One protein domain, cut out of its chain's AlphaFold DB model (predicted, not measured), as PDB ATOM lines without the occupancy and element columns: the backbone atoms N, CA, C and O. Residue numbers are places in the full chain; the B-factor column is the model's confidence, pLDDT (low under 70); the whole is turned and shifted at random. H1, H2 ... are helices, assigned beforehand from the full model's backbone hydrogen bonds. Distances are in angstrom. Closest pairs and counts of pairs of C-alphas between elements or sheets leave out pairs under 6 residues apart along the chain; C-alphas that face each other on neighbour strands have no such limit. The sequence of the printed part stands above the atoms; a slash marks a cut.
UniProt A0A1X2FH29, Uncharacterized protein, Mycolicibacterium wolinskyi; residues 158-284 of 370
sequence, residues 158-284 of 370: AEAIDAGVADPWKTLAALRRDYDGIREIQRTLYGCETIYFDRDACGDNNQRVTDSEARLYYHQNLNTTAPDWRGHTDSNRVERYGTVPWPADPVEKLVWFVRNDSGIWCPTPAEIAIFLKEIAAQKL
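Overview. This is residues 158 to 284 of the 370 residues of an uncharacterized protein of Mycolicibacterium wolinskyi (UniProt A0A1X2FH29). One long helix, H2, makes one side of the model; H5 packs on its residues 172 to 176 at nearly a right angle, and H6 is set off to one side of H2, level with its last residues and apart from it. The middle is mostly loop, with residues 203 to 221 and little H4, while a narrow loop around Asn 236 sticks out far from H2. The printed part has 127 residues with six named helices, H1 to H6 in chain order, and no named strand; the class is all helix, though under half of the residues, 63, are in named elements. It is only just compact, close to loose, with a radius of gyration of the C-alphas of 16.5 A and spans of 48 by 42 by 24 A.

Arrangement. Start at H2, residues 166 to 190: with its residues 172 to 176 alone it touches H5, residues 250 to 259, about perpendicular at 88 degrees, the closest C-alphas being those of Ala 173 and Val 251, 5.6 A apart. H1, residues 158 to 162, is close to H2 but not clearly touching; their closest C-alphas, of Ala 160 and Ala 166, are 5.1 A apart. H3, residues 199 to 202, is likewise close to H6, residues 269 to 283, but not clearly touching, with the closest C-alphas, of Ala 201 and Leu 276, 7.6 A apart. H4, residues 222 to 225, touches no helix. Every O i to N i+4 pair is within hydrogen-bond range in H1, H5 and H6, and 20 of 21 in H2; H3 and H4 are too short for such a pair.

Along the chain. Find C-alpha 166 at (-21.114, -118.901, 70.308); from there H2 runs 36.0 A to C-alpha 190 at (-13.858, -153.805, 74.984). H6 measures 21.2 A, ending at C-alpha 283 at (-33.554, -152.960, 93.177), and H5 14.4 A.

Size, cuts and confidence. Look for the two C-alphas farthest apart at Gly 164 and Asn 236, 49.8 A. The links H3 to H4 and H4 to H5 are long; in the latter, residues 232 to 233 pair antiparallel with 239 to 240. The printed part has no cut, and residues 283 to 284 are under 70 in pLDDT.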
ATOM      1  N   ALA A 158     -28.340-122.508  67.762       98.19
ATOM      2  CA  ALA A 158     -29.075-121.284  67.455       98.19
ATOM      3  C   ALA A 158     -29.230-120.406  68.704       98.19
ATOM      4  O   ALA A 158     -28.875-119.231  68.670       98.19
ATOM      5  N   GLU A 159     -29.633-121.000  69.832       98.44
ATOM      6  CA  GLU A 159     -29.727-120.297  71.119       98.44
ATOM      7  C   GLU A 159     -28.373-119.721  71.550       98.44
ATOM      8  O   GLU A 159     -28.311-118.609  72.070       98.44
ATOM      9  N   ALA A 160     -27.271-120.436  71.294       97.94
ATOM     10  CA  ALA A 160     -25.932-119.951  71.615       97.94
ATOM     11  C   ALA A 160     -25.529-118.729  70.775       97.94
ATOM     12  O   ALA A 160     -24.849-117.831  71.276       97.94
ATOM     13  N   ILE A 161     -25.945-118.677  69.507       98.00
ATOM     14  CA  ILE A 161     -25.727-117.522  68.630       98.00
ATOM     15  C   ILE A 161     -26.570-116.339  69.105       98.00
ATOM     16  O   ILE A 161     -26.031-115.245  69.278       98.00
ATOM     17  N   ASP A 162     -27.856-116.569  69.366       98.31
ATOM     18  CA  ASP A 162     -28.797-115.525  69.778       98.31
ATOM     19  C   ASP A 162     -28.421-114.916  71.138       98.31
ATOM     20  O   ASP A 162     -28.526-113.704  71.332       98.31
ATOM     21  N   ALA A 163     -27.909-115.732  72.065       97.88
ATOM     22  CA  ALA A 163     -27.414-115.291  73.368       97.88
ATOM     23  C   ALA A 163     -25.982-114.715  73.333       97.88
ATOM     24  O   ALA A 163     -25.477-114.268  74.364       97.88
ATOM     25  N   GLY A 164     -25.306-114.713  72.177       97.94
ATOM     26  CA  GLY A 164     -23.942-114.189  72.041       97.94
ATOM     27  C   GLY A 164     -22.857-115.038  72.721       97.94
ATOM     28  O   GLY A 164     -21.768-114.536  72.988       97.94
ATOM     29  N   VAL A 165     -23.124-116.323  72.975       98.44
ATOM     30  CA  VAL A 165     -22.216-117.299  73.616       98.44
ATOM     31  C   VAL A 165     -21.744-118.377  72.629       98.44
ATOM     32  O   VAL A 165     -21.539-119.543  72.971       98.44
ATOM     33  N   ALA A 166     -21.537-117.988  71.370       97.94
ATOM     34  CA  ALA A 166     -21.114-118.901  70.308       97.94
ATOM     35  C   ALA A 166     -19.716-119.511  70.539       97.94
ATOM     36  O   ALA A 166     -19.424-120.588  70.022       97.94
ATOM     37  N   ASP A 167     -18.835-118.851  71.293       98.50
ATOM     38  CA  ASP A 167     -17.476-119.352  71.531       98.50
ATOM     39  C   ASP A 167     -17.439-120.573  72.471       98.50
ATOM     40  O   ASP A 167     -16.869-121.589  72.064       98.50
ATOM     41  N   PRO A 168     -18.108-120.580  73.646       98.44
ATOM     42  CA  PRO A 168     -18.312-121.807  74.422       98.44
ATOM     43  C   PRO A 168     -18.935-122.952  73.609       98.44
ATOM     44  O   PRO A 168     -18.520-124.104  73.741       98.44
ATOM     45  N   TRP A 169     -19.871-122.642  72.702       98.50
ATOM     46  CA  TRP A 169     -20.459-123.644  71.808       98.50
ATOM     47  C   TRP A 169     -19.424-124.271  70.863       98.50
ATOM     48  O   TRP A 169     -19.386-125.491  70.692       98.50
ATOM     49  N   LYS A 170     -18.536-123.461  70.270       98.44
ATOM     50  CA  LYS A 170     -17.425-123.967  69.441       98.44
ATOM     51  C   LYS A 170     -16.485-124.861  70.247       98.44
ATOM     52  O   LYS A 170     -16.050-125.889  69.727       98.44
ATOM     53  N   THR A 171     -16.199-124.504  71.500       98.56
ATOM     54  CA  THR A 171     -15.403-125.341  72.409       98.56
ATOM     55  C   THR A 171     -16.071-126.698  72.625       98.56
ATOM     56  O   THR A 171     -15.428-127.729  72.446       98.56
ATOM     57  N   LEU A 172     -17.378-126.728  72.906       98.56
ATOM     58  CA  LEU A 172     -18.135-127.975  73.060       98.56
ATOM     59  C   LEU A 172     -18.149-128.824  71.786       98.56
ATOM     60  O   LEU A 172     -18.023-130.044  71.861       98.56
ATOM     61  N   ALA A 173     -18.236-128.196  70.614       98.50
ATOM     62  CA  ALA A 173     -18.142-128.906  69.342       98.50
ATOM     63  C   ALA A 173     -16.769-129.574  69.135       98.50
ATOM     64  O   ALA A 173     -16.701-130.664  68.563       98.50
ATOM     65  N   ALA A 174     -15.679-128.958  69.607       98.44
ATOM     66  CA  ALA A 174     -14.353-129.576  69.601       98.44
ATOM     67  C   ALA A 174     -14.268-130.735  70.609       98.44
ATOM     68  O   ALA A 174     -13.923-131.851  70.219       98.44
ATOM     69  N   LEU A 175     -14.695-130.507  71.857       98.56
ATOM     70  CA  LEU A 175     -14.720-131.529  72.911       98.56
ATOM     71  C   LEU A 175     -15.587-132.736  72.531       98.56
ATOM     72  O   LEU A 175     -15.247-133.870  72.858       98.56
ATOM     73  N   ARG A 176     -16.678-132.536  71.780       98.38
ATOM     74  CA  ARG A 176     -17.501-133.641  71.277       98.38
ATOM     75  C   ARG A 176     -16.720-134.572  70.349       98.38
ATOM     76  O   ARG A 176     -16.858-135.786  70.463       98.38
ATOM     77  N   ARG A 177     -15.873-134.032  69.467       98.19
ATOM     78  CA  ARG A 177     -15.021-134.858  68.591       98.19
ATOM     79  C   ARG A 177     -14.024-135.672  69.407       98.19
ATOM     80  O   ARG A 177     -13.813-136.847  69.117       98.19
ATOM     81  N   ASP A 178     -13.447-135.061  70.439       98.25
ATOM     82  CA  ASP A 178     -12.545-135.760  71.349       98.25
ATOM     83  C   ASP A 178     -13.257-136.867  72.126       98.25
ATOM     84  O   ASP A 178     -12.725-137.976  72.212       98.25
ATOM     85  N   TYR A 179     -14.469-136.601  72.619       98.44
ATOM     86  CA  TYR A 179     -15.333-137.577  73.282       98.44
ATOM     87  C   TYR A 179     -15.621-138.773  72.369       98.44
ATOM     88  O   TYR A 179     -15.430-139.919  72.777       98.44
ATOM     89  N   ASP A 180     -16.008-138.528  71.115       97.94
ATOM     90  CA  ASP A 180     -16.277-139.593  70.146       97.94
ATOM     91  C   ASP A 180     -15.022-140.443  69.880       97.94
ATOM     92  O   ASP A 180     -15.105-141.675  69.822       97.94
ATOM     93  N   GLY A 181     -13.848-139.805  69.815       97.88
ATOM     94  CA  GLY A 181     -12.557-140.486  69.728       97.88
ATOM     95  C   GLY A 181     -12.282-141.392  70.933       97.88
ATOM     96  O   GLY A 181     -11.909-142.551  70.753       97.88
ATOM     97  N   ILE A 182     -12.528-140.909  72.158       98.19
ATOM     98  CA  ILE A 182     -12.427-141.725  73.383       98.19
ATOM     99  C   ILE A 182     -13.382-142.921  73.302       98.19
ATOM    100  O   ILE A 182     -12.968-144.061  73.517       98.19
ATOM    101  N   ARG A 183     -14.651-142.703  72.936       98.12
ATOM    102  CA  ARG A 183     -15.656-143.775  72.854       98.12
ATOM    103  C   ARG A 183     -15.340-144.814  71.784       98.12
ATOM    104  O   ARG A 183     -15.625-145.999  71.974       98.12
ATOM    105  N   GLU A 184     -14.750-144.428  70.655       97.94
ATOM    106  CA  GLU A 184     -14.298-145.401  69.657       97.94
ATOM    107  C   GLU A 184     -13.159-146.280  70.190       97.94
ATOM    108  O   GLU A 184     -13.185-147.501  69.989       97.94
ATOM    109  N   ILE A 185     -12.209-145.699  70.925       98.38
ATOM    110  CA  ILE A 185     -11.116-146.452  71.554       98.38
ATOM    111  C   ILE A 185     -11.666-147.392  72.626       98.38
ATOM    112  O   ILE A 185     -11.371-148.586  72.579       98.38
ATOM    113  N   GLN A 186     -12.535-146.905  73.516       98.12
ATOM    114  CA  GLN A 186     -13.175-147.720  74.553       98.12
ATOM    115  C   GLN A 186     -13.880-148.941  73.945       98.12
ATOM    116  O   GLN A 186     -13.634-150.070  74.367       98.12
ATOM    117  N   ARG A 187     -14.709-148.749  72.907       97.12
ATOM    118  CA  ARG A 187     -15.382-149.865  72.214       97.12
ATOM    119  C   ARG A 187     -14.396-150.848  71.597       97.12
ATOM    120  O   ARG A 187     -14.637-152.054  71.624       97.12
ATOM    121  N   THR A 188     -13.306-150.337  71.030       97.81
ATOM    122  CA  THR A 188     -12.258-151.163  70.427       97.81
ATOM    123  C   THR A 188     -11.562-152.020  71.487       97.81
ATOM    124  O   THR A 188     -11.398-153.220  71.267       97.81
ATOM    125  N   LEU A 189     -11.227-151.439  72.644       97.88
ATOM    126  CA  LEU A 189     -10.615-152.135  73.782       97.88
ATOM    127  C   LEU A 189     -11.569-153.133  74.436       97.88
ATOM    128  O   LEU A 189     -11.159-154.234  74.772       97.88
ATOM    129  N   TYR A 190     -12.862-152.824  74.537       97.31
ATOM    130  CA  TYR A 190     -13.858-153.805  74.984       97.31
ATOM    131  C   TYR A 190     -13.976-154.997  74.037       97.31
ATOM    132  O   TYR A 190     -14.494-156.043  74.420       97.31
ATOM    133  N   GLY A 191     -13.508-154.858  72.798       95.50
ATOM    134  CA  GLY A 191     -13.364-155.969  71.879       95.50
ATOM    135  C   GLY A 191     -12.274-156.964  72.279       95.50
ATOM    136  O   GLY A 191     -12.352-158.082  71.788       95.50
ATOM    137  N   CYS A 192     -11.282-156.604  73.096       96.69
ATOM    138  CA  CYS A 192     -10.196-157.496  73.530       96.69
ATOM    139  C   CYS A 192     -10.727-158.730  74.279       96.69
ATOM    140  O   CYS A 192     -11.741-158.655  74.973       96.69
ATOM    141  N   GLU A 193     -10.064-159.872  74.118       94.75
ATOM    142  CA  GLU A 193     -10.499-161.148  74.700       94.75
ATOM    143  C   GLU A 193     -10.349-161.181  76.226       94.75
ATOM    144  O   GLU A 193     -11.151-161.819  76.910       94.75
ATOM    145  N   THR A 194      -9.383-160.443  76.778       92.25
ATOM    146  CA  THR A 194      -9.200-160.306  78.232       92.25
ATOM    147  C   THR A 194     -10.271-159.441  78.895       92.25
ATOM    148  O   THR A 194     -10.458-159.508  80.113       92.25
ATOM    149  N   ILE A 195     -11.005-158.640  78.118       95.50
ATOM    150  CA  ILE A 195     -12.014-157.712  78.621       95.50
ATOM    151  C   ILE A 195     -13.387-158.388  78.611       95.50
ATOM    152  O   ILE A 195     -14.135-158.343  77.634       95.50
ATOM    153  N   TYR A 196     -13.740-158.998  79.744       95.25
ATOM    154  CA  TYR A 196     -15.011-159.699  79.915       95.25
ATOM    155  C   TYR A 196     -15.881-159.082  81.015       95.25
ATOM    156  O   TYR A 196     -15.484-159.003  82.177       95.25
ATOM    157  N   PHE A 197     -17.105-158.701  80.655       96.50
ATOM    158  CA  PHE A 197     -18.157-158.267  81.573       96.50
ATOM    159  C   PHE A 197     -19.539-158.597  80.988       96.50
ATOM    160  O   PHE A 197     -19.666-158.946  79.814       96.50
ATOM    161  N   ASP A 198     -20.585-158.489  81.809       96.50
ATOM    162  CA  ASP A 198     -21.963-158.761  81.394       96.50
ATOM    163  C   ASP A 198     -22.494-157.646  80.471       96.50
ATOM    164  O   ASP A 198     -23.049-156.630  80.904       96.50
ATOM    165  N   ARG A 199     -22.264-157.830  79.169       95.31
ATOM    166  CA  ARG A 199     -22.682-156.912  78.102       95.31
ATOM    167  C   ARG A 199     -24.202-156.804  77.979       95.31
ATOM    168  O   ARG A 199     -24.706-155.720  77.681       95.31
ATOM    169  N   ASP A 200     -24.936-157.871  78.281       94.75
ATOM    170  CA  ASP A 200     -26.406-157.891  78.261       94.75
ATOM    171  C   ASP A 200     -26.954-157.028  79.393       94.75
ATOM    172  O   ASP A 200     -27.797-156.143  79.186       94.75
ATOM    173  N   ALA A 201     -26.392-157.205  80.590       94.50
ATOM    174  CA  ALA A 201     -26.664-156.338  81.719       94.50
ATOM    175  C   ALA A 201     -26.236-154.897  81.450       94.50
ATOM    176  O   ALA A 201     -26.806-154.008  82.065       94.50
ATOM    177  N   CYS A 202     -25.332-154.614  80.509       96.25
ATOM    178  CA  CYS A 202     -24.997-153.248  80.099       96.25
ATOM    179  C   CYS A 202     -25.841-152.692  78.940       96.25
ATOM    180  O   CYS A 202     -25.828-151.478  78.739       96.25
ATOM    181  N   GLY A 203     -26.600-153.536  78.232       94.69
ATOM    182  CA  GLY A 203     -27.534-153.144  77.170       94.69
ATOM    183  C   GLY A 203     -27.140-153.521  75.734       94.69
ATOM    184  O   GLY A 203     -27.891-153.178  74.828       94.69
ATOM    185  N   ASP A 204     -26.025-154.222  75.493       93.12
ATOM    186  CA  ASP A 204     -25.524-154.491  74.127       93.12
ATOM    187  C   ASP A 204     -26.443-155.389  73.292       93.12
ATOM    188  O   ASP A 204     -26.694-155.077  72.131       93.12
ATOM    189  N   ASN A 205     -26.972-156.469  73.875       91.12
ATOM    190  CA  ASN A 205     -27.795-157.455  73.159       91.12
ATOM    191  C   ASN A 205     -29.304-157.291  73.406       91.12
ATOM    192  O   ASN A 205     -30.100-158.165  73.059       91.12
ATOM    193  N   ASN A 206     -29.726-156.177  74.011       91.81
ATOM    194  CA  ASN A 206     -31.144-155.884  74.182       91.81
ATOM    195  C   ASN A 206     -31.677-155.169  72.935       91.81
ATOM    196  O   ASN A 206     -31.441-153.978  72.757       91.81
ATOM    197  N   GLN A 207     -32.458-155.880  72.119       93.44
ATOM    198  CA  GLN A 207     -33.075-155.349  70.892       93.44
ATOM    199  C   GLN A 207     -33.967-154.121  71.128       93.44
ATOM    200  O   GLN A 207     -34.234-153.363  70.200       93.44
ATOM    201  N   ARG A 208     -34.430-153.904  72.366       94.44
ATOM    202  CA  ARG A 208     -35.229-152.730  72.727       94.44
ATOM    203  C   ARG A 208     -34.380-151.478  72.923       94.44
ATOM    204  O   ARG A 208     -34.936-150.388  72.883       94.44
ATOM    205  N   VAL A 209     -33.069-151.607  73.133       95.56
ATOM    206  CA  VAL A 209     -32.160-150.466  73.284       95.56
ATOM    207  C   VAL A 209     -31.683-150.032  71.902       95.56
ATOM    208  O   VAL A 209     -30.762-150.613  71.330       95.56
ATOM    209  N   THR A 210     -32.338-149.013  71.358       93.69
ATOM    210  CA  THR A 210     -32.109-148.523  69.993       93.69
ATOM    211  C   THR A 210     -30.922-147.565  69.895       93.69
ATOM    212  O   THR A 210     -30.202-147.586  68.899       93.69
ATOM    213  N   ASP A 211     -30.683-146.747  70.924       96.19
ATOM    214  CA  ASP A 211     -29.546-145.826  70.963       96.19
ATOM    215  C   ASP A 211     -28.258-146.577  71.354       96.19
ATOM    216  O   ASP A 211     -28.209-147.317  72.343       96.19
ATOM    217  N   SER A 212     -27.201-146.404  70.560       94.38
ATOM    218  CA  SER A 212     -25.904-147.053  70.782       94.38
ATOM    219  C   SER A 212     -25.125-146.507  71.985       94.38
ATOM    220  O   SER A 212     -24.260-147.204  72.505       94.38
ATOM    221  N   GLU A 213     -25.411-145.277  72.419       96.31
ATOM    222  CA  GLU A 213     -24.796-144.640  73.586       96.31
ATOM    223  C   GLU A 213     -25.554-144.946  74.887       96.31
ATOM    224  O   GLU A 213     -24.988-144.805  75.968       96.31
ATOM    225  N   ALA A 214     -26.793-145.449  74.817       97.00
ATOM    226  CA  ALA A 214     -27.558-145.886  75.985       97.00
ATOM    227  C   ALA A 214     -27.000-147.201  76.562       97.00
ATOM    228  O   ALA A 214     -27.571-148.280  76.390       97.00
ATOM    229  N   ARG A 215     -25.831-147.127  77.202       97.19
ATOM    230  CA  ARG A 215     -25.105-148.251  77.803       97.19
ATOM    231  C   ARG A 215     -24.602-147.876  79.187       97.19
ATOM    232  O   ARG A 215     -24.104-146.774  79.409       97.19
ATOM    233  N   LEU A 216     -24.664-148.828  80.115       96.94
ATOM    234  CA  LEU A 216     -24.207-148.597  81.492       96.94
ATOM    235  C   LEU A 216     -22.700-148.332  81.596       96.94
ATOM    236  O   LEU A 216     -22.271-147.613  82.490       96.94
ATOM    237  N   TYR A 217     -21.901-148.854  80.665       96.75
ATOM    238  CA  TYR A 217     -20.468-148.562  80.594       96.75
ATOM    239  C   TYR A 217     -20.147-147.209  79.930       96.75
ATOM    240  O   TYR A 217     -18.977-146.855  79.804       96.75
ATOM    241  N   TYR A 218     -21.159-146.456  79.480       97.88
ATOM    242  CA  TYR A 218     -21.013-145.056  79.060       97.88
ATOM    243  C   TYR A 218     -21.532-144.080  80.110       97.88
ATOM    244  O   TYR A 218     -20.911-143.034  80.301       97.88
ATOM    245  N   HIS A 219     -22.623-144.439  80.790       97.69
ATOM    246  CA  HIS A 219     -23.353-143.569  81.709       97.69
ATOM    247  C   HIS A 219     -23.682-144.309  83.010       97.69
ATOM    248  O   HIS A 219     -24.522-145.216  83.032       97.69
ATOM    249  N   GLN A 220     -23.046-143.906  84.109       96.12
ATOM    250  CA  GLN A 220     -23.278-144.474  85.435       96.12
ATOM    251  C   GLN A 220     -24.678-144.120  85.970       96.12
ATOM    252  O   GLN A 220     -25.331-144.943  86.608       96.12
ATOM    253  N   ASN A 221     -25.207-142.941  85.636       96.12
ATOM    254  CA  ASN A 221     -26.513-142.483  86.124       96.12
ATOM    255  C   ASN A 221     -27.655-142.746  85.132       96.12
ATOM    256  O   ASN A 221     -28.743-142.191  85.281       96.12
ATOM    257  N   LEU A 222     -27.459-143.624  84.142       95.25
ATOM    258  CA  LEU A 222     -28.412-143.831  83.044       95.25
ATOM    259  C   LEU A 222     -29.824-144.222  83.504       95.25
ATOM    260  O   LEU A 222     -30.811-143.773  82.932       95.25
ATOM    261  N   ASN A 223     -29.942-145.041  84.555       94.12
ATOM    262  CA  ASN A 223     -31.254-145.427  85.093       94.12
ATOM    263  C   ASN A 223     -32.005-144.246  85.731       94.12
ATOM    264  O   ASN A 223     -33.227-144.295  85.826       94.12
ATOM    265  N   THR A 224     -31.281-143.227  86.194       94.75
ATOM    266  CA  THR A 224     -31.850-142.024  86.809       94.75
ATOM    267  C   THR A 224     -32.188-140.996  85.739       94.75
ATOM    268  O   THR A 224     -33.280-140.437  85.748       94.75
ATOM    269  N   THR A 225     -31.268-140.765  84.804       95.81
ATOM    270  CA  THR A 225     -31.392-139.705  83.798       95.81
ATOM    271  C   THR A 225     -32.238-140.118  82.594       95.81
ATOM    272  O   THR A 225     -32.843-139.260  81.963       95.81
ATOM    273  N   ALA A 226     -32.344-141.416  82.296       95.50
ATOM    274  CA  ALA A 226     -33.178-141.953  81.221       95.50
ATOM    275  C   ALA A 226     -33.898-143.252  81.646       95.50
ATOM    276  O   ALA A 226     -33.593-144.307  81.105       95.50
ATOM    277  N   PRO A 227     -34.860-143.238  82.589       93.25
ATOM    278  CA  PRO A 227     -35.417-144.456  83.207       93.25
ATOM    279  C   PRO A 227     -35.946-145.528  82.239       93.25
ATOM    280  O   PRO A 227     -35.833-146.725  82.516       93.25
ATOM    281  N   ASP A 228     -36.472-145.111  81.085       93.94
ATOM    282  CA  ASP A 228     -37.059-145.988  80.069       93.94
ATOM    283  C   ASP A 228     -36.061-146.470  79.002       93.94
ATOM    284  O   ASP A 228     -36.459-147.129  78.043       93.94
ATOM    285  N   TRP A 229     -34.754-146.227  79.164       95.44
ATOM    286  CA  TRP A 229     -33.732-146.531  78.149       95.44
ATOM    287  C   TRP A 229     -33.663-148.006  77.719       95.44
ATOM    288  O   TRP A 229     -33.210-148.314  76.619       95.44
ATOM    289  N   ARG A 230     -34.115-148.939  78.570       94.50
ATOM    290  CA  ARG A 230     -34.162-150.384  78.260       94.50
ATOM    291  C   ARG A 230     -35.420-150.836  77.535       94.50
ATOM    292  O   ARG A 230     -35.478-151.994  77.108       94.50
ATOM    293  N   GLY A 231     -36.424-149.971  77.455       93.81
ATOM    294  CA  GLY A 231     -37.777-150.366  77.113       93.81
ATOM    295  C   GLY A 231     -38.391-151.294  78.165       93.81
ATOM    296  O   GLY A 231     -37.763-151.688  79.152       93.81
ATOM    297  N   HIS A 232     -39.642-151.674  77.955       93.06
ATOM    298  CA  HIS A 232     -40.353-152.606  78.825       93.06
ATOM    299  C   HIS A 232     -41.467-153.314  78.049       93.06
ATOM    300  O   HIS A 232     -41.803-152.940  76.931       93.06
ATOM    301  N   THR A 233     -42.027-154.373  78.627       94.00
ATOM    302  CA  THR A 233     -43.278-154.957  78.132       94.00
ATOM    303  C   THR A 233     -44.390-154.463  79.039       94.00
ATOM    304  O   THR A 233     -44.307-154.658  80.252       94.00
ATOM    305  N   ASP A 234     -45.390-153.794  78.474       92.12
ATOM    306  CA  ASP A 234     -46.508-153.275  79.261       92.12
ATOM    307  C   ASP A 234     -47.483-154.394  79.687       92.12
ATOM    308  O   ASP A 234     -47.339-155.567  79.323       92.12
ATOM    309  N   SER A 235     -48.495-154.046  80.488       94.50
ATOM    310  CA  SER A 235     -49.497-155.003  80.986       94.50
ATOM    311  C   SER A 235     -50.288-155.700  79.873       94.50
ATOM    312  O   SER A 235     -50.842-156.775  80.100       94.50
ATOM    313  N   ASN A 236     -50.320-155.117  78.673       95.25
ATOM    314  CA  ASN A 236     -51.010-155.654  77.503       95.25
ATOM    315  C   ASN A 236     -50.096-156.540  76.645       95.25
ATOM    316  O   ASN A 236     -50.491-156.948  75.555       95.25
ATOM    317  N   ARG A 237     -48.889-156.863  77.135       92.94
ATOM    318  CA  ARG A 237     -47.850-157.607  76.410       92.94
ATOM    319  C   ARG A 237     -47.346-156.890  75.155       92.94
ATOM    320  O   ARG A 237     -46.788-157.540  74.275       92.94
ATOM    321  N   VAL A 238     -47.502-155.568  75.076       95.25
ATOM    322  CA  VAL A 238     -46.927-154.773  73.990       95.25
ATOM    323  C   VAL A 238     -45.494-154.411  74.359       95.25
ATOM    324  O   VAL A 238     -45.215-153.940  75.465       95.25
ATOM    325  N   GLU A 239     -44.569-154.652  73.435       94.44
ATOM    326  CA  GLU A 239     -43.177-154.248  73.603       94.44
ATOM    327  C   GLU A 239     -43.032-152.744  73.371       94.44
ATOM    328  O   GLU A 239     -43.383-152.214  72.317       94.44
ATOM    329  N   ARG A 240     -42.507-152.049  74.376       94.56
ATOM    330  CA  ARG A 240     -42.090-150.655  74.295       94.56
ATOM    331  C   ARG A 240     -40.582-150.631  74.133       94.56
ATOM    332  O   ARG A 240     -39.859-151.169  74.974       94.56
ATOM    333  N   TYR A 241     -40.130-150.031  73.040       95.56
ATOM    334  CA  TYR A 241     -38.714-149.790  72.799       95.56
ATOM    335  C   TYR A 241     -38.191-148.737  73.769       95.56
ATOM    336  O   TYR A 241     -38.950-147.903  74.265       95.56
ATOM    337  N   GLY A 242     -36.899-148.822  74.059       94.44
ATOM    338  CA  GLY A 242     -36.224-147.871  74.915       94.44
ATOM    339  C   GLY A 242     -36.246-146.480  74.310       94.44
ATOM    340  O   GLY A 242     -36.085-146.308  73.100       94.44
ATOM    341  N   THR A 243     -36.457-145.491  75.165       95.44
ATOM    342  CA  THR A 243     -36.416-144.080  74.796       95.44
ATOM    343  C   THR A 243     -35.327-143.385  75.590       95.44
ATOM    344  O   THR A 243     -35.025-143.746  76.730       95.44
ATOM    345  N   VAL A 244     -34.713-142.392  74.960       97.19
ATOM    346  CA  VAL A 244     -33.677-141.568  75.568       97.19
ATOM    347  C   VAL A 244     -34.092-140.103  75.458       97.19
ATOM    348  O   VAL A 244     -34.685-139.718  74.450       97.19
ATOM    349  N   PRO A 245     -33.848-139.293  76.497       96.12
ATOM    350  CA  PRO A 245     -34.300-137.902  76.547       96.12
ATOM    351  C   PRO A 245     -33.361-136.921  75.832       96.12
ATOM    352  O   PRO A 245     -33.703-135.747  75.710       96.12
ATOM    353  N   TRP A 246     -32.168-137.356  75.419       96.94
ATOM    354  CA  TRP A 246     -31.169-136.462  74.847       96.94
ATOM    355  C   TRP A 246     -31.405-136.176  73.354       96.94
ATOM    356  O   TRP A 246     -31.943-137.030  72.643       96.94
ATOM    357  N   PRO A 247     -30.973-135.002  72.854       97.50
ATOM    358  CA  PRO A 247     -31.107-134.637  71.446       97.50
ATOM    359  C   PRO A 247     -30.308-135.529  70.485       97.50
ATOM    360  O   PRO A 247     -29.362-136.227  70.865       97.50
ATOM    361  N   ALA A 248     -30.688-135.476  69.207       96.81
ATOM    362  CA  ALA A 248     -30.000-136.194  68.137       96.81
ATOM    363  C   ALA A 248     -28.672-135.529  67.737       96.81
ATOM    364  O   ALA A 248     -27.739-136.240  67.357       96.81
ATOM    365  N   ASP A 249     -28.577-134.194  67.827       98.19
ATOM    366  CA  ASP A 249     -27.337-133.478  67.528       98.19
ATOM    367  C   ASP A 249     -26.230-133.880  68.525       98.19
ATOM    368  O   ASP A 249     -26.457-133.872  69.738       98.19
ATOM    369  N   PRO A 250     -25.023-134.250  68.056       98.25
ATOM    370  CA  PRO A 250     -23.952-134.715  68.933       98.25
ATOM    371  C   PRO A 250     -23.496-133.691  69.982       98.25
ATOM    372  O   PRO A 250     -23.142-134.083  71.099       98.25
ATOM    373  N   VAL A 251     -23.478-132.397  69.653       98.62
ATOM    374  CA  VAL A 251     -23.024-131.344  70.572       98.62
ATOM    375  C   VAL A 251     -24.106-131.071  71.609       98.62
ATOM    376  O   VAL A 251     -23.813-131.096  72.804       98.62
ATOM    377  N   GLU A 252     -25.361-130.935  71.176       98.62
ATOM    378  CA  GLU A 252     -26.519-130.812  72.076       98.62
ATOM    379  C   GLU A 252     -26.619-132.010  73.031       98.62
ATOM    380  O   GLU A 252     -26.880-131.854  74.226       98.62
ATOM    381  N   LYS A 253     -26.333-133.220  72.535       98.19
ATOM    382  CA  LYS A 253     -26.280-134.435  73.351       98.19
ATOM    383  C   LYS A 253     -25.211-134.351  74.446       98.19
ATOM    384  O   LYS A 253     -25.489-134.717  75.585       98.19
ATOM    385  N   LEU A 254     -24.010-133.851  74.135       98.62
ATOM    386  CA  LEU A 254     -22.948-133.664  75.133       98.62
ATOM    387  C   LEU A 254     -23.351-132.627  76.192       98.62
ATOM    388  O   LEU A 254     -23.178-132.884  77.383       98.62
ATOM    389  N   VAL A 255     -23.951-131.506  75.775       98.56
ATOM    390  CA  VAL A 255     -24.515-130.501  76.696       98.56
ATOM    391  C   VAL A 255     -25.542-131.148  77.625       98.56
ATOM    392  O   VAL A 255     -25.489-130.961  78.842       98.56
ATOM    393  N   TRP A 256     -26.443-131.961  77.069       98.44
ATOM    394  CA  TRP A 256     -27.446-132.677  77.848       98.44
ATOM    395  C   TRP A 256     -26.806-133.636  78.861       98.44
ATOM    396  O   TRP A 256     -27.201-133.631  80.029       98.44
ATOM    397  N   PHE A 257     -25.809-134.427  78.449       98.25
ATOM    398  CA  PHE A 257     -25.134-135.384  79.329       98.25
ATOM    399  C   PHE A 257     -24.476-134.722  80.537       98.25
ATOM    400  O   PHE A 257     -24.515-135.296  81.627       98.25
ATOM    401  N   VAL A 258     -23.874-133.551  80.329       98.19
ATOM    402  CA  VAL A 258     -23.207-132.762  81.368       98.19
ATOM    403  C   VAL A 258     -24.238-132.140  82.309       98.19
ATOM    404  O   VAL A 258     -24.156-132.341  83.516       98.19
ATOM    405  N   ARG A 259     -25.266-131.459  81.779       97.94
ATOM    406  CA  ARG A 259     -26.299-130.801  82.606       97.94
ATOM    407  C   ARG A 259     -27.083-131.760  83.490       97.94
ATOM    408  O   ARG A 259     -27.460-131.402  84.600       97.94
ATOM    409  N   ASN A 260     -27.365-132.953  82.979       97.62
ATOM    410  CA  ASN A 260     -28.166-133.946  83.691       97.62
ATOM    411  C   ASN A 260     -27.311-134.902  84.525       97.62
ATOM    412  O   ASN A 260     -27.854-135.875  85.039       97.62
ATOM    413  N   ASP A 261     -25.999-134.662  84.618       97.12
ATOM    414  CA  ASP A 261     -25.038-135.543  85.279       97.12
ATOM    415  C   ASP A 261     -25.276-137.020  84.926       97.12
ATOM    416  O   ASP A 261     -25.578-137.877  85.760       97.12
ATOM    417  N   SER A 262     -25.174-137.341  83.633       96.44
ATOM    418  CA  SER A 262     -25.367-138.719  83.163       96.44
ATOM    419  C   SER A 262     -24.337-139.713  83.731       96.44
ATOM    420  O   SER A 262     -24.490-140.922  83.536       96.44
ATOM    421  N   GLY A 263     -23.311-139.235  84.445       97.00
ATOM    422  CA  GLY A 263     -22.216-140.046  84.963       97.00
ATOM    423  C   GLY A 263     -21.340-140.579  83.833       97.00
ATOM    424  O   GLY A 263     -21.177-141.790  83.698       97.00
ATOM    425  N   ILE A 264     -20.848-139.689  82.964       98.25
ATOM    426  CA  ILE A 264     -19.954-140.050  81.857       98.25
ATOM    427  C   ILE A 264     -18.684-140.695  82.429       98.25
ATOM    428  O   ILE A 264     -17.950-140.074  83.194       98.25
ATOM    429  N   TRP A 265     -18.400-141.932  82.028       97.62
ATOM    430  CA  TRP A 265     -17.245-142.682  82.537       97.62
ATOM    431  C   TRP A 265     -16.756-143.754  81.558       97.62
ATOM    432  O   TRP A 265     -17.470-144.105  80.616       97.62
ATOM    433  N   CYS A 266     -15.538-144.263  81.765       98.00
ATOM    434  CA  CYS A 266     -14.921-145.341  80.985       98.00
ATOM    435  C   CYS A 266     -14.417-146.454  81.926       98.00
ATOM    436  O   CYS A 266     -13.231-146.513  82.241       98.00
ATOM    437  N   PRO A 267     -15.307-147.332  82.412       98.06
ATOM    438  CA  PRO A 267     -14.954-148.276  83.462       98.06
ATOM    439  C   PRO A 267     -14.136-149.471  82.976       98.06
ATOM    440  O   PRO A 267     -14.269-149.950  81.844       98.06
ATOM    441  N   THR A 268     -13.368-150.032  83.898       98.44
ATOM    442  CA  THR A 268     -12.804-151.378  83.808       98.44
ATOM    443  C   THR A 268     -13.892-152.448  84.009       98.44
ATOM    444  O   THR A 268     -14.942-152.186  84.608       98.44
ATOM    445  N   PRO A 269     -13.665-153.705  83.583       98.06
ATOM    446  CA  PRO A 269     -14.607-154.800  83.842       98.06
ATOM    447  C   PRO A 269     -14.921-155.026  85.323       98.06
ATOM    448  O   PRO A 269     -16.051-155.372  85.673       98.06
ATOM    449  N   ALA A 270     -13.930-154.821  86.197       97.94
ATOM    450  CA  ALA A 270     -14.100-154.959  87.638       97.94
ATOM    451  C   ALA A 270     -15.062-153.896  88.188       97.94
ATOM    452  O   ALA A 270     -15.975-154.231  88.944       97.94
ATOM    453  N   GLU A 271     -14.914-152.642  87.753       98.06
ATOM    454  CA  GLU A 271     -15.811-151.542  88.121       98.06
ATOM    455  C   GLU A 271     -17.230-151.769  87.594       98.06
ATOM    456  O   GLU A 271     -18.186-151.613  88.352       98.06
ATOM    457  N   ILE A 272     -17.389-152.241  86.348       97.81
ATOM    458  CA  ILE A 272     -18.705-152.632  85.809       97.81
ATOM    459  C   ILE A 272     -19.342-153.711  86.692       97.81
ATOM    460  O   ILE A 272     -20.516-153.612  87.049       97.81
ATOM    461  N   ALA A 273     -18.590-154.746  87.071       97.56
ATOM    462  CA  ALA A 273     -19.115-155.834  87.890       97.56
ATOM    463  C   ALA A 273     -19.541-155.371  89.294       97.56
ATOM    464  O   ALA A 273     -20.534-155.874  89.826       97.56
ATOM    465  N   ILE A 274     -18.807-154.432  89.903       97.50
ATOM    466  CA  ILE A 274     -19.179-153.807  91.181       97.50
ATOM    467  C   ILE A 274     -20.456-152.983  90.999       97.50
ATOM    468  O   ILE A 274     -21.444-153.222  91.692       97.50
ATOM    469  N   PHE A 275     -20.478-152.107  90.000       96.69
ATOM    470  CA  PHE A 275     -21.607-151.233  89.707       96.69
ATOM    471  C   PHE A 275     -22.907-152.006  89.421       96.69
ATOM    472  O   PHE A 275     -23.971-151.693  89.959       96.69
ATOM    473  N   LEU A 276     -22.841-153.088  88.640       95.88
ATOM    474  CA  LEU A 276     -24.003-153.941  88.371       95.88
ATOM    475  C   LEU A 276     -24.534-154.627  89.641       95.88
ATOM    476  O   LEU A 276     -25.750-154.776  89.794       95.88
ATOM    477  N   LYS A 277     -23.651-155.017  90.574       95.75
ATOM    478  CA  LYS A 277     -24.062-155.563  91.880       95.75
ATOM    479  C   LYS A 277     -24.762-154.508  92.730       95.75
ATOM    480  O   LYS A 277     -25.763-154.828  93.369       95.75
ATOM    481  N   GLU A 278     -24.276-153.271  92.719       93.88
ATOM    482  CA  GLU A 278     -24.891-152.153  93.442       93.88
ATOM    483  C   GLU A 278     -26.288-151.832  92.902       93.88
ATOM    484  O   GLU A 278     -27.240-151.764  93.683       93.88
ATOM    485  N   ILE A 279     -26.459-151.755  91.575       90.25
ATOM    486  CA  ILE A 279     -27.784-151.580  90.954       90.25
ATOM    487  C   ILE A 279     -28.728-152.719  91.357       90.25
ATOM    488  O   ILE A 279     -29.893-152.483  91.688       90.25
ATOM    489  N   ALA A 280     -28.253-153.967  91.317       89.31
ATOM    490  CA  ALA A 280     -29.064-155.115  91.707       89.31
ATOM    491  C   ALA A 280     -29.475-155.046  93.188       89.31
ATOM    492  O   ALA A 280     -30.623-155.346  93.514       89.31
ATOM    493  N   ALA A 281     -28.574-154.603  94.071       88.44
ATOM    494  CA  ALA A 281     -28.847-154.434  95.494       88.44
ATOM    495  C   ALA A 281     -29.873-153.325  95.772       88.44
ATOM    496  O   ALA A 281     -30.759-153.520  96.601       88.44
ATOM    497  N   GLN A 282     -29.812-152.204  95.047       81.75
ATOM    498  CA  GLN A 282     -30.792-151.114  95.157       81.75
ATOM    499  C   GLN A 282     -32.195-151.534  94.688       81.75
ATOM    500  O   GLN A 282     -33.197-151.069  95.228       81.75
ATOM    501  N   LYS A 283     -32.280-152.431  93.697       66.62
ATOM    502  CA  LYS A 283     -33.554-152.960  93.177       66.62
ATOM    503  C   LYS A 283     -34.184-154.041  94.055       66.62
ATOM    504  O   LYS A 283     -35.366-154.340  93.876       66.62
ATOM    505  N   LEU A 284     -33.440-154.651  94.981       45.69
ATOM    506  CA  LEU A 284     -34.030-155.590  95.931       45.69
ATOM    507  C   LEU A 284     -34.886-154.795  96.927       45.69
ATOM    508  O   LEU A 284     -34.345-153.962  97.654       45.69
TER     509      LEU A 284